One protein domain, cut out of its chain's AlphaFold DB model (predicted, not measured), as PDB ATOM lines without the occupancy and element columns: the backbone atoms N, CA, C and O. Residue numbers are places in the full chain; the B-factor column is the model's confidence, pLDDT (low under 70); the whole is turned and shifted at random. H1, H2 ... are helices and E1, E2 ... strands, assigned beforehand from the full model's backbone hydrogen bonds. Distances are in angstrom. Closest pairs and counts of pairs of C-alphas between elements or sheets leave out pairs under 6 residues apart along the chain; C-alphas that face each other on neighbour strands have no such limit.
ATOM      1  N   THR A   8      35.149  24.578 -21.841       96.94
ATOM      2  CA  THR A   8      33.840  24.148 -21.328       96.94
ATOM      3  C   THR A   8      33.138  23.104 -22.195       96.94
ATOM      4  O   THR A   8      32.173  22.512 -21.732       96.94
ATOM      5  N   GLU A   9      33.575  22.912 -23.440       95.75
ATOM      6  CA  GLU A   9      33.029  21.915 -24.375       95.75
ATOM      7  C   GLU A   9      33.855  20.622 -24.398       95.75
ATOM      8  O   GLU A   9      33.494  19.682 -25.095       95.75
ATOM      9  N   VAL A  10      34.960  20.573 -23.647       96.25
ATOM     10  CA  VAL A  10      35.826  19.397 -23.548       96.25
ATOM     11  C   VAL A  10      35.438  18.582 -22.320       96.25
ATOM     12  O   VAL A  10      35.439  19.082 -21.194       96.25
ATOM     13  N   ASP A  11      35.149  17.308 -22.544       96.81
ATOM     14  CA  ASP A  11      34.748  16.334 -21.532       96.81
ATOM     15  C   ASP A  11      35.464  14.987 -21.733       96.81
ATOM     16  O   ASP A  11      36.337  14.846 -22.587       96.81
ATOM     17  N   GLU A  12      35.112  13.982 -20.930       96.94
ATOM     18  CA  GLU A  12      35.669  12.627 -21.044       96.94
ATOM     19  C   GLU A  12      35.414  12.012 -22.430       96.94
ATOM     20  O   GLU A  12      36.329  11.456 -23.041       96.94
ATOM     21  N   ALA A  13      34.217  12.218 -22.991       96.50
ATOM     22  CA  ALA A  13      33.844  11.706 -24.305       96.50
ATOM     23  C   ALA A  13      34.731  12.263 -25.429       96.50
ATOM     24  O   ALA A  13      34.955  11.573 -26.422       96.50
ATOM     25  N   THR A  14      35.284  13.465 -25.262       96.25
ATOM     26  CA  THR A  14      36.253  14.059 -26.197       96.25
ATOM     27  C   THR A  14      37.531  13.222 -26.317       96.25
ATOM     28  O   THR A  14      38.112  13.130 -27.398       96.25
ATOM     29  N   PHE A  15      37.973  12.589 -25.228       95.75
ATOM     30  CA  PHE A  15      39.177  11.751 -25.200       95.75
ATOM     31  C   PHE A  15      38.891  10.282 -25.529       95.75
ATOM     32  O   PHE A  15      39.801   9.570 -25.946       95.75
ATOM     33  N   GLU A  16      37.647   9.831 -25.361       95.12
ATOM     34  CA  GLU A  16      37.231   8.466 -25.704       95.12
ATOM     35  C   GLU A  16      36.806   8.326 -27.172       95.12
ATOM     36  O   GLU A  16      37.168   7.356 -27.835       95.12
ATOM     37  N   ASN A  17      36.048   9.299 -27.687       94.62
ATOM     38  CA  ASN A  17      35.443   9.261 -29.023       94.62
ATOM     39  C   ASN A  17      36.139  10.191 -30.026       94.62
ATOM     40  O   ASN A  17      35.941  10.050 -31.231       94.62
ATOM     41  N   GLY A  18      36.960  11.128 -29.550       95.44
ATOM     42  CA  GLY A  18      37.600  12.140 -30.383       95.44
ATOM     43  C   GLY A  18      36.657  13.268 -30.813       95.44
ATOM     44  O   GLY A  18      35.511  13.376 -30.379       95.44
ATOM     45  N   VAL A  19      37.168  14.135 -31.685       95.44
ATOM     46  CA  VAL A  19      36.470  15.317 -32.212       95.44
ATOM     47  C   VAL A  19      36.251  15.151 -33.710       95.44
ATOM     48  O   VAL A  19      37.210  14.980 -34.465       95.44
ATOM     49  N   ALA A  20      34.997  15.226 -34.154       93.50
ATOM     50  CA  ALA A  20      34.664  15.171 -35.574       93.50
ATOM     51  C   ALA A  20      35.149  16.428 -36.319       93.50
ATOM     52  O   ALA A  20      35.083  17.540 -35.794       93.50
ATOM     53  N   PHE A  21      35.612  16.260 -37.556       92.25
ATOM     54  CA  PHE A  21      35.994  17.364 -38.435       92.25
ATOM     55  C   PHE A  21      35.811  17.016 -39.914       92.25
ATOM     56  O   PHE A  21      35.796  15.847 -40.298       92.25
ATOM     57  N   ASP A  22      35.742  18.059 -40.744       90.75
ATOM     58  CA  ASP A  22      35.686  17.951 -42.200       90.75
ATOM     59  C   ASP A  22      37.095  17.853 -42.815       90.75
ATOM     60  O   ASP A  22      37.870  18.815 -42.856       90.75
ATOM     61  N   GLY A  23      37.422  16.668 -43.322       87.50
ATOM     62  CA  GLY A  23      38.646  16.351 -44.041       87.50
ATOM     63  C   GLY A  23      38.684  16.811 -45.497       87.50
ATOM     64  O   GLY A  23      39.777  16.912 -46.055       87.50
ATOM     65  N   SER A  24      37.539  17.117 -46.117       86.69
ATOM     66  CA  SER A  24      37.472  17.501 -47.538       86.69
ATOM     67  C   SER A  24      38.152  18.838 -47.825       86.69
ATOM     68  O   SER A  24      38.658  19.079 -48.923       86.69
ATOM     69  N   SER A  25      38.242  19.678 -46.795       84.69
ATOM     70  CA  SER A  25      38.941  20.958 -46.820       84.69
ATOM     71  C   SER A  25      40.474  20.820 -46.748       84.69
ATOM     72  O   SER A  25      41.186  21.825 -46.816       84.69
ATOM     73  N   ILE A  26      41.016  19.599 -46.623       86.88
ATOM     74  CA  ILE A  26      42.459  19.342 -46.529       86.88
ATOM     75  C   ILE A  26      42.952  18.632 -47.792       86.88
ATOM     76  O   ILE A  26      42.590  17.497 -48.095       86.88
ATOM     77  N   HIS A  27      43.848  19.284 -48.531       87.06
ATOM     78  CA  HIS A  27      44.418  18.688 -49.736       87.06
ATOM     79  C   HIS A  27      45.161  17.377 -49.423       87.06
ATOM     80  O   HIS A  27      45.984  17.318 -48.512       87.06
ATOM     81  N   GLY A  28      44.877  16.327 -50.200       83.38
ATOM     82  CA  GLY A  28      45.455  14.990 -50.019       83.38
ATOM     83  C   GLY A  28      44.677  14.077 -49.063       83.38
ATOM     84  O   GLY A  28      44.918  12.865 -49.070       83.38
ATOM     85  N   PHE A  29      43.713  14.617 -48.312       86.38
ATOM     86  CA  PHE A  29      42.792  13.833 -47.489       86.38
ATOM     87  C   PHE A  29      41.615  13.294 -48.330       86.38
ATOM     88  O   PHE A  29      41.724  13.169 -49.556       86.38
ATOM     89  N   ARG A  30      40.527  12.858 -47.681       79.38
ATOM     90  CA  ARG A  30      39.330  12.327 -48.346       79.38
ATOM     91  C   ARG A  30      38.631  13.407 -49.178       79.38
ATOM     92  O   ARG A  30      38.724  14.593 -48.888       79.38
ATOM     93  N   GLY A  31      37.957  12.975 -50.244       77.19
ATOM     94  CA  GLY A  31      37.090  13.851 -51.030       77.19
ATOM     95  C   GLY A  31      35.789  14.171 -50.289       77.19
ATOM     96  O   GLY A  31      35.552  13.675 -49.193       77.19
ATOM     97  N   ILE A  32      34.924  14.961 -50.927       74.19
ATOM     98  CA  ILE A  32      33.633  15.396 -50.360       74.19
ATOM     99  C   ILE A  32      32.743  14.204 -49.954       74.19
ATOM    100  O   ILE A  32      31.977  14.312 -49.009       74.19
ATOM    101  N   GLU A  33      32.854  13.061 -50.637       69.75
ATOM    102  CA  GLU A  33      32.008  11.882 -50.388       69.75
ATOM    103  C   GLU A  33      32.328  11.139 -49.076       69.75
ATOM    104  O   GLU A  33      31.485  10.399 -48.581       69.75
ATOM    105  N   GLU A  34      33.512  11.348 -48.491       77.31
ATOM    106  CA  GLU A  34      33.961  10.705 -47.242       77.31
ATOM    107  C   GLU A  34      34.665  11.737 -46.348       77.31
ATOM    108  O   GLU A  34      35.760  11.512 -45.829       77.31
ATOM    109  N   SER A  35      34.075  12.926 -46.257       82.19
ATOM    110  CA  SER A  35      34.694  14.085 -45.624       82.19
ATOM    111  C   SER A  35      34.803  13.965 -44.108       82.19
ATOM    112  O   SER A  35      35.742  14.506 -43.529       82.19
ATOM    113  N   ASP A  36      33.869  13.265 -43.467       88.94
ATOM    114  CA  ASP A  36      33.809  13.177 -42.012       88.94
ATOM    115  C   ASP A  36      34.938  12.300 -41.477       88.94
ATOM    116  O   ASP A  36      35.104  11.141 -41.865       88.94
ATOM    117  N   MET A  37      35.726  12.860 -40.567       93.38
ATOM    118  CA  MET A  37      36.834  12.175 -39.914       93.38
ATOM    119  C   MET A  37      36.900  12.548 -38.437       93.38
ATOM    120  O   MET A  37      36.253  13.490 -37.984       93.38
ATOM    121  N   VAL A  38      37.706  11.807 -37.682       95.56
ATOM    122  CA  VAL A  38      37.829  11.957 -36.232       95.56
ATOM    123  C   VAL A  38      39.265  12.325 -35.867       95.56
ATOM    124  O   VAL A  38      40.212  11.636 -36.242       95.56
ATOM    125  N   MET A  39      39.441  13.423 -35.132       95.56
ATOM    126  CA  MET A  39      40.685  13.770 -34.446       95.56
ATOM    127  C   MET A  39      40.668  13.137 -33.060       95.56
ATOM    128  O   MET A  39      39.896  13.560 -32.205       95.56
ATOM    129  N   MET A  40      41.534  12.158 -32.824       96.69
ATOM    130  CA  MET A  40      41.685  11.521 -31.518       96.69
ATOM    131  C   MET A  40      42.846  12.163 -30.741       96.69
ATOM    132  O   MET A  40      43.987  12.048 -31.209       96.69
ATOM    133  N   PRO A  41      42.598  12.834 -29.599       96.62
ATOM    134  CA  PRO A  41      43.644  13.486 -28.814       96.62
ATOM    135  C   PRO A  41      44.679  12.502 -28.255       96.62
ATOM    136  O   PRO A  41      44.335  11.439 -27.747       96.62
ATOM    137  N   ASP A  42      45.952  12.887 -28.297       95.94
ATOM    138  CA  ASP A  42      47.071  12.169 -27.683       95.94
ATOM    139  C   ASP A  42      47.598  12.963 -26.477       95.94
ATOM    140  O   ASP A  42      48.310  13.962 -26.622       95.94
ATOM    141  N   THR A  43      47.221  12.541 -25.270       94.06
ATOM    142  CA  THR A  43      47.458  13.292 -24.025       94.06
ATOM    143  C   THR A  43      48.936  13.413 -23.652       94.06
ATOM    144  O   THR A  43      49.319  14.398 -23.013       94.06
ATOM    145  N   GLU A  44      49.784  12.488 -24.111       95.50
ATOM    146  CA  GLU A  44      51.235  12.519 -23.880       95.50
ATOM    147  C   GLU A  44      51.928  13.642 -24.666       95.50
ATOM    148  O   GLU A  44      53.046  14.042 -24.347       95.50
ATOM    149  N   SER A  45      51.252  14.185 -25.681       94.75
ATOM    150  CA  SER A  45      51.782  15.204 -26.591       94.75
ATOM    151  C   SER A  45      51.331  16.636 -26.272       94.75
ATOM    152  O   SER A  45      51.446  17.530 -27.116       94.75
ATOM    153  N   SER A  46      50.784  16.861 -25.077       96.38
ATOM    154  CA  SER A  46      50.153  18.130 -24.708       96.38
ATOM    155  C   SER A  46      51.127  19.175 -24.147       96.38
ATOM    156  O   SER A  46      52.090  18.854 -23.451       96.38
ATOM    157  N   PHE A  47      50.870  20.455 -24.437       97.38
ATOM    158  CA  PHE A  47      51.606  21.588 -23.865       97.38
ATOM    159  C   PHE A  47      50.754  22.864 -23.827       97.38
ATOM    160  O   PHE A  47      49.830  23.038 -24.617       97.38
ATOM    161  N   VAL A  48      51.061  23.780 -22.905       97.75
ATOM    162  CA  VAL A  48      50.399  25.095 -22.839       97.75
ATOM    163  C   VAL A  48      51.055  26.041 -23.842       97.75
ATOM    164  O   VAL A  48      52.275  26.204 -23.816       97.75
ATOM    165  N   ASP A  49      50.258  26.671 -24.703       97.25
ATOM    166  CA  ASP A  49      50.750  27.651 -25.674       97.25
ATOM    167  C   ASP A  49      51.210  28.936 -24.947       97.25
ATOM    168  O   ASP A  49      50.409  29.572 -24.255       97.25
ATOM    169  N   PRO A  50      52.491  29.339 -25.068       97.44
ATOM    170  CA  PRO A  50      53.015  30.513 -24.376       97.44
ATOM    171  C   PRO A  50      52.690  31.841 -25.081       97.44
ATOM    172  O   PRO A  50      53.019  32.903 -24.551       97.44
ATOM    173  N   PHE A  51      52.092  31.808 -26.275       96.88
ATOM    174  CA  PHE A  51      51.860  32.975 -27.127       96.88
ATOM    175  C   PHE A  51      50.387  33.377 -27.223       96.88
ATOM    176  O   PHE A  51      50.082  34.510 -27.602       96.88
ATOM    177  N   THR A  52      49.456  32.486 -26.880       96.56
ATOM    178  CA  THR A  52      48.023  32.798 -26.903       96.56
ATOM    179  C   THR A  52      47.640  33.752 -25.773       96.56
ATOM    180  O   THR A  52      47.984  33.533 -24.614       96.56
ATOM    181  N   ALA A  53      46.854  34.788 -26.088       97.19
ATOM    182  CA  ALA A  53      46.385  35.771 -25.103       97.19
ATOM    183  C   ALA A  53      45.490  35.163 -24.001       97.19
ATOM    184  O   ALA A  53      45.383  35.713 -22.904       97.19
ATOM    185  N   HIS A  54      44.834  34.041 -24.295       96.44
ATOM    186  CA  HIS A  54      44.076  33.248 -23.334       96.44
ATOM    187  C   HIS A  54      44.802  31.922 -23.093       96.44
ATOM    188  O   HIS A  54      45.297  31.352 -24.068       96.44
ATOM    189  N   PRO A  55      44.865  31.415 -21.844       97.31
ATOM    190  CA  PRO A  55      45.475  30.120 -21.556       97.31
ATOM    191  C   PRO A  55      44.888  29.032 -22.456       97.31
ATOM    192  O   PRO A  55      43.691  28.756 -22.396       97.31
ATOM    193  N   THR A  56      45.732  28.444 -23.300       97.56
ATOM    194  CA  THR A  56      45.325  27.457 -24.302       97.56
ATOM    195  C   THR A  56      46.196  26.218 -24.155       97.56
ATOM    196  O   THR A  56      47.423  26.315 -24.151       97.56
ATOM    197  N   LEU A  57      45.565  25.053 -24.018       97.25
ATOM    198  CA  LEU A  57      46.244  23.762 -24.053       97.25
ATOM    199  C   LEU A  57      46.238  23.253 -25.496       97.25
ATOM    200  O   LEU A  57      45.175  23.080 -26.089       97.25
ATOM    201  N   VAL A  58      47.420  23.016 -26.056       97.38
ATOM    202  CA  VAL A  58      47.600  22.371 -27.357       97.38
ATOM    203  C   VAL A  58      47.804  20.882 -27.122       97.38
ATOM    204  O   VAL A  58      48.607  20.487 -26.279       97.38
ATOM    205  N   ILE A  59      47.076  20.057 -27.869       97.12
ATOM    206  CA  ILE A  59      47.172  18.596 -27.839       97.12
ATOM    207  C   ILE A  59      47.298  18.131 -29.291       97.12
ATOM    208  O   ILE A  59      46.524  18.579 -30.139       97.12
ATOM    209  N   MET A  60      48.277  17.274 -29.604       96.50
ATOM    210  CA  MET A  60      48.330  16.663 -30.936       96.50
ATOM    211  C   MET A  60      47.272  15.569 -31.037       96.50
ATOM    212  O   MET A  60      46.976  14.885 -30.059       96.50
ATOM    213  N   CYS A  61      46.736  15.370 -32.237       95.75
ATOM    214  CA  CYS A  61      45.746  14.332 -32.496       95.75
ATOM    215  C   CYS A  61      46.239  13.374 -33.582       95.75
ATOM    216  O   CYS A  61      46.927  13.787 -34.518       95.75
ATOM    217  N   ASN A  62      45.842  12.110 -33.474       95.25
ATOM    218  CA  ASN A  62      45.903  11.155 -34.580       95.25
ATOM    219  C   ASN A  62      44.570  11.198 -35.337       95.25
ATOM    220  O   ASN A  62      43.529  11.473 -34.736       95.25
ATOM    221  N   ILE A  63      44.584  10.916 -36.638       95.19
ATOM    222  CA  ILE A  63      43.360  10.947 -37.449       95.19
ATOM    223  C   ILE A  63      42.799   9.540 -37.644       95.19
ATOM    224  O   ILE A  63      43.524   8.609 -38.009       95.19
ATOM    225  N   PHE A  64      41.491   9.406 -37.449       94.81
ATOM    226  CA  PHE A  64      40.729   8.177 -37.622       94.81
ATOM    227  C   PHE A  64      39.575   8.379 -38.607       94.81
ATOM    228  O   PHE A  64      39.064   9.489 -38.782       94.81
ATOM    229  N   THR A  65      39.173   7.297 -39.268       93.31
ATOM    230  CA  THR A  65      37.906   7.238 -40.001       93.31
ATOM    231  C   THR A  65      36.736   7.168 -39.010       93.31
ATOM    232  O   THR A  65      36.942   6.795 -37.851       93.31
ATOM    233  N   PRO A  66      35.497   7.469 -39.440       91.38
ATOM    234  CA  PRO A  66      34.307   7.302 -38.597       91.38
ATOM    235  C   PRO A  66      34.106   5.872 -38.075       91.38
ATOM    236  O   PRO A  66      33.504   5.682 -37.024       91.38
ATOM    237  N   ASP A  67      34.652   4.876 -38.777       91.62
ATOM    238  CA  ASP A  67      34.620   3.464 -38.375       91.62
ATOM    239  C   ASP A  67      35.646   3.114 -37.278       91.62
ATOM    240  O   ASP A  67      35.711   1.970 -36.835       91.62
ATOM    241  N   GLY A  68      36.467   4.077 -36.839       91.25
ATOM    242  CA  GLY A  68      37.491   3.877 -35.810       91.25
ATOM    243  C   GLY A  68      38.824   3.337 -36.336       91.25
ATOM    244  O   GLY A  68      39.703   2.993 -35.546       91.25
ATOM    245  N   GLU A  69      39.018   3.298 -37.655       92.75
ATOM    246  CA  GLU A  69      40.276   2.864 -38.265       92.75
ATOM    247  C   GLU A  69      41.262   4.026 -38.395       92.75
ATOM    248  O   GLU A  69      40.893   5.156 -38.719       92.75
ATOM    249  N   ARG A  70      42.555   3.763 -38.182       92.31
ATOM    250  CA  ARG A  70      43.598   4.788 -38.350       92.31
ATOM    251  C   ARG A  70      43.653   5.258 -39.797       92.31
ATOM    252  O   ARG A  70      43.849   4.455 -40.711       92.31
ATOM    253  N   TYR A  71      43.601   6.568 -40.006       93.62
ATOM    254  CA  TYR A  71      43.651   7.127 -41.346       93.62
ATOM    255  C   TYR A  71      45.027   6.909 -41.989       93.62
ATOM    256  O   TYR A  71      46.068   7.273 -41.442       93.62
ATOM    257  N   GLU A  72      45.051   6.300 -43.174       91.62
ATOM    258  CA  GLU A  72      46.301   5.865 -43.813       91.62
ATOM    259  C   GLU A  72      47.160   7.005 -44.356       91.62
ATOM    260  O   GLU A  72      48.350   6.805 -44.588       91.62
ATOM    261  N   ARG A  73      46.572   8.187 -44.562       91.69
ATOM    262  CA  ARG A  73      47.286   9.369 -45.062       91.69
ATOM    263  C   ARG A  73      47.600  10.388 -43.973       91.69
ATOM    264  O   ARG A  73      48.073  11.474 -44.290       91.69
ATOM    265  N   ASP A  74      47.355  10.049 -42.709       93.44
ATOM    266  CA  ASP A  74      47.827  10.842 -41.578       93.44
ATOM    267  C   ASP A  74      49.353  10.679 -41.428       93.44
ATOM    268  O   ASP A  74      49.818   9.573 -41.130       93.44
ATOM    269  N   PRO A  75      50.153  11.752 -41.600       94.12
ATOM    270  CA  PRO A  75      51.606  11.678 -41.479       94.12
ATOM    271  C   PRO A  75      52.085  11.144 -40.124       94.12
ATOM    272  O   PRO A  75      53.091  10.435 -40.076       94.12
ATOM    273  N   ARG A  76      51.374  11.445 -39.025       94.56
ATOM    274  CA  ARG A  76      51.751  10.970 -37.683       94.56
ATOM    275  C   ARG A  76      51.519   9.467 -37.554       94.56
ATOM    276  O   ARG A  76      52.417   8.749 -37.118       94.56
ATOM    277  N   SER A  77      50.367   8.982 -38.017       92.94
ATOM    278  CA  SER A  77      50.066   7.547 -38.109       92.94
ATOM    279  C   SER A  77      51.090   6.799 -38.974       92.94
ATOM    280  O   SER A  77      51.536   5.712 -38.606       92.94
ATOM    281  N   ILE A  78      51.537   7.389 -40.089       95.44
ATOM    282  CA  ILE A  78      52.601   6.816 -40.934       95.44
ATOM    283  C   ILE A  78      53.930   6.726 -40.169       95.44
ATOM    284  O   ILE A  78      54.583   5.684 -40.215       95.44
ATOM    285  N   ALA A  79      54.325   7.781 -39.449       95.56
ATOM    286  CA  ALA A  79      55.552   7.781 -38.652       95.56
ATOM    287  C   ALA A  79      55.520   6.706 -37.550       95.56
ATOM    288  O   ALA A  79      56.479   5.950 -37.405       95.56
ATOM    289  N   GLN A  80      54.393   6.567 -36.846       94.12
ATOM    290  CA  GLN A  80      54.191   5.516 -35.842       94.12
ATOM    291  C   GLN A  80      54.267   4.113 -36.463       94.12
ATOM    292  O   GLN A  80      54.967   3.247 -35.947       94.12
ATOM    293  N   LYS A  81      53.637   3.890 -37.627       94.81
ATOM    294  CA  LYS A  81      53.750   2.618 -38.365       94.81
ATOM    295  C   LYS A  81      55.195   2.307 -38.765       94.81
ATOM    296  O   LYS A  81      55.590   1.142 -38.741       94.81
ATOM    297  N   ALA A  82      55.983   3.316 -39.140       96.38
ATOM    298  CA  ALA A  82      57.392   3.137 -39.483       96.38
ATOM    299  C   ALA A  82      58.237   2.741 -38.260       96.38
ATOM    300  O   ALA A  82      59.072   1.840 -38.361       96.38
ATOM    301  N   GLU A  83      57.991   3.354 -37.101       95.75
ATOM    302  CA  GLU A  83      58.638   2.982 -35.837       95.75
ATOM    303  C   GLU A  83      58.251   1.564 -35.390       95.75
ATOM    304  O   GLU A  83      59.122   0.744 -35.088       95.75
ATOM    305  N   GLU A  84      56.963   1.215 -35.441       95.62
ATOM    306  CA  GLU A  84      56.502  -0.150 -35.174       95.62
ATOM    307  C   GLU A  84      57.130  -1.166 -36.134       95.62
ATOM    308  O   GLU A  84      57.455  -2.287 -35.740       95.62
ATOM    309  N   TYR A  85      57.280  -0.804 -37.409       97.00
ATOM    310  CA  TYR A  85      57.903  -1.665 -38.405       97.00
ATOM    311  C   TYR A  85      59.378  -1.918 -38.075       97.00
ATOM    312  O   TYR A  85      59.810  -3.072 -38.096       97.00
ATOM    313  N   LEU A  86      60.135  -0.885 -37.688       97.75
ATOM    314  CA  LEU A  86      61.516  -1.033 -37.212       97.75
ATOM    315  C   LEU A  86      61.599  -2.059 -36.071       97.75
ATOM    316  O   LEU A  86      62.391  -3.000 -36.156       97.75
ATOM    317  N   GLN A  87      60.728  -1.936 -35.068       97.06
ATOM    318  CA  GLN A  87      60.673  -2.867 -33.938       97.06
ATOM    319  C   GLN A  87      60.305  -4.293 -34.380       97.06
ATOM    320  O   GLN A  87      60.977  -5.252 -33.998       97.06
ATOM    321  N   LYS A  88      59.286  -4.448 -35.239       97.44
ATOM    322  CA  LYS A  88      58.823  -5.752 -35.760       97.44
ATOM    323  C   LYS A  88      59.896  -6.486 -36.564       97.44
ATOM    324  O   LYS A  88      59.958  -7.711 -36.514       97.44
ATOM    325  N   THR A  89      60.742  -5.763 -37.300       97.50
ATOM    326  CA  THR A  89      61.848  -6.375 -38.060       97.50
ATOM    327  C   THR A  89      63.001  -6.854 -37.176       97.50
ATOM    328  O   THR A  89      63.842  -7.619 -37.643       97.50
ATOM    329  N   GLY A  90      63.068  -6.414 -35.914       96.19
ATOM    330  CA  GLY A  90      64.154  -6.744 -34.989       96.19
ATOM    331  C   GLY A  90      65.482  -6.042 -35.294       96.19
ATOM    332  O   GLY A  90      66.488  -6.355 -34.664       96.19
TER     333      GLY A  90
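Overview. This is residues 8 to 90 of the 98 residues of a protein of Methylobacterium radiotolerans (UniProt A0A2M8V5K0). A small, strongly twisted sheet of three strands makes the body; its longest strand, E2, bends sharply, with short helix H1 packed on E2. The loop of the E2 and E3 hairpin sticks out at residues 50 to 55, and the far part of H2, residues 82 to 89, sticks out as an arm with Gly 90. The printed part has 83 residues, with two named helices and three named strands in the order H1 E1 E2 E3 H2; the sheet runs E1, E2, E3, antiparallel, and the class is mixed, helices and strands. The whole is loose, with a radius of gyration of the C-alphas of 14.9 A and spans of 44 by 37 by 25 A.

Along the chain. Find C-alpha 36 at (33.809, 13.177, -42.012); from there E2 runs through residues 36 to 48, 28.0 A. Beside it are E1, residues 19 to 22, and E3, residues 57 to 64, 21.4 A long. H1 is residues 12 to 17. H2, residues 75 to 89, runs 21.0 A to C-alpha 89 at (61.848, -6.375, -38.060).

Arrangement. E1, E2 and E3 form a meander, each strand the antiparallel neighbour of the one before. Look at N 19 and O 39, 2.8 A apart, for E1 and E2, and at N 40 and O 62, 2.8 A, for E2 and E3; both pairs of strands are hairpins. E2 bends by 85 degrees at residue 44. The sheet is only just strongly twisted, its C-alphas up to 4.3 A off the best plane. H1 is on the sheet at a height of 6.4 A, over none of the strands, but only just: 2 of its C-alphas fall on E2. The closest C-alphas of H1 and E2 are those of Phe 15 and Pro 41, 6.0 A. H2 only grazes the sheet, with residues 75 to 77; its closest C-alphas to E3 are Ser 77 and Asn 62, 6.5 A. H1 and H2 are apart. In both helices every O i to N i+4 pair is within hydrogen-bond range.

Size, cuts and confidence. The C-alphas farthest apart are those of Ala 53 and Gly 90, 47.1 A. The printed part has no cut. The link from E1 to E2, 13 residues, is long. Only residue 33 has a pLDDT under 70.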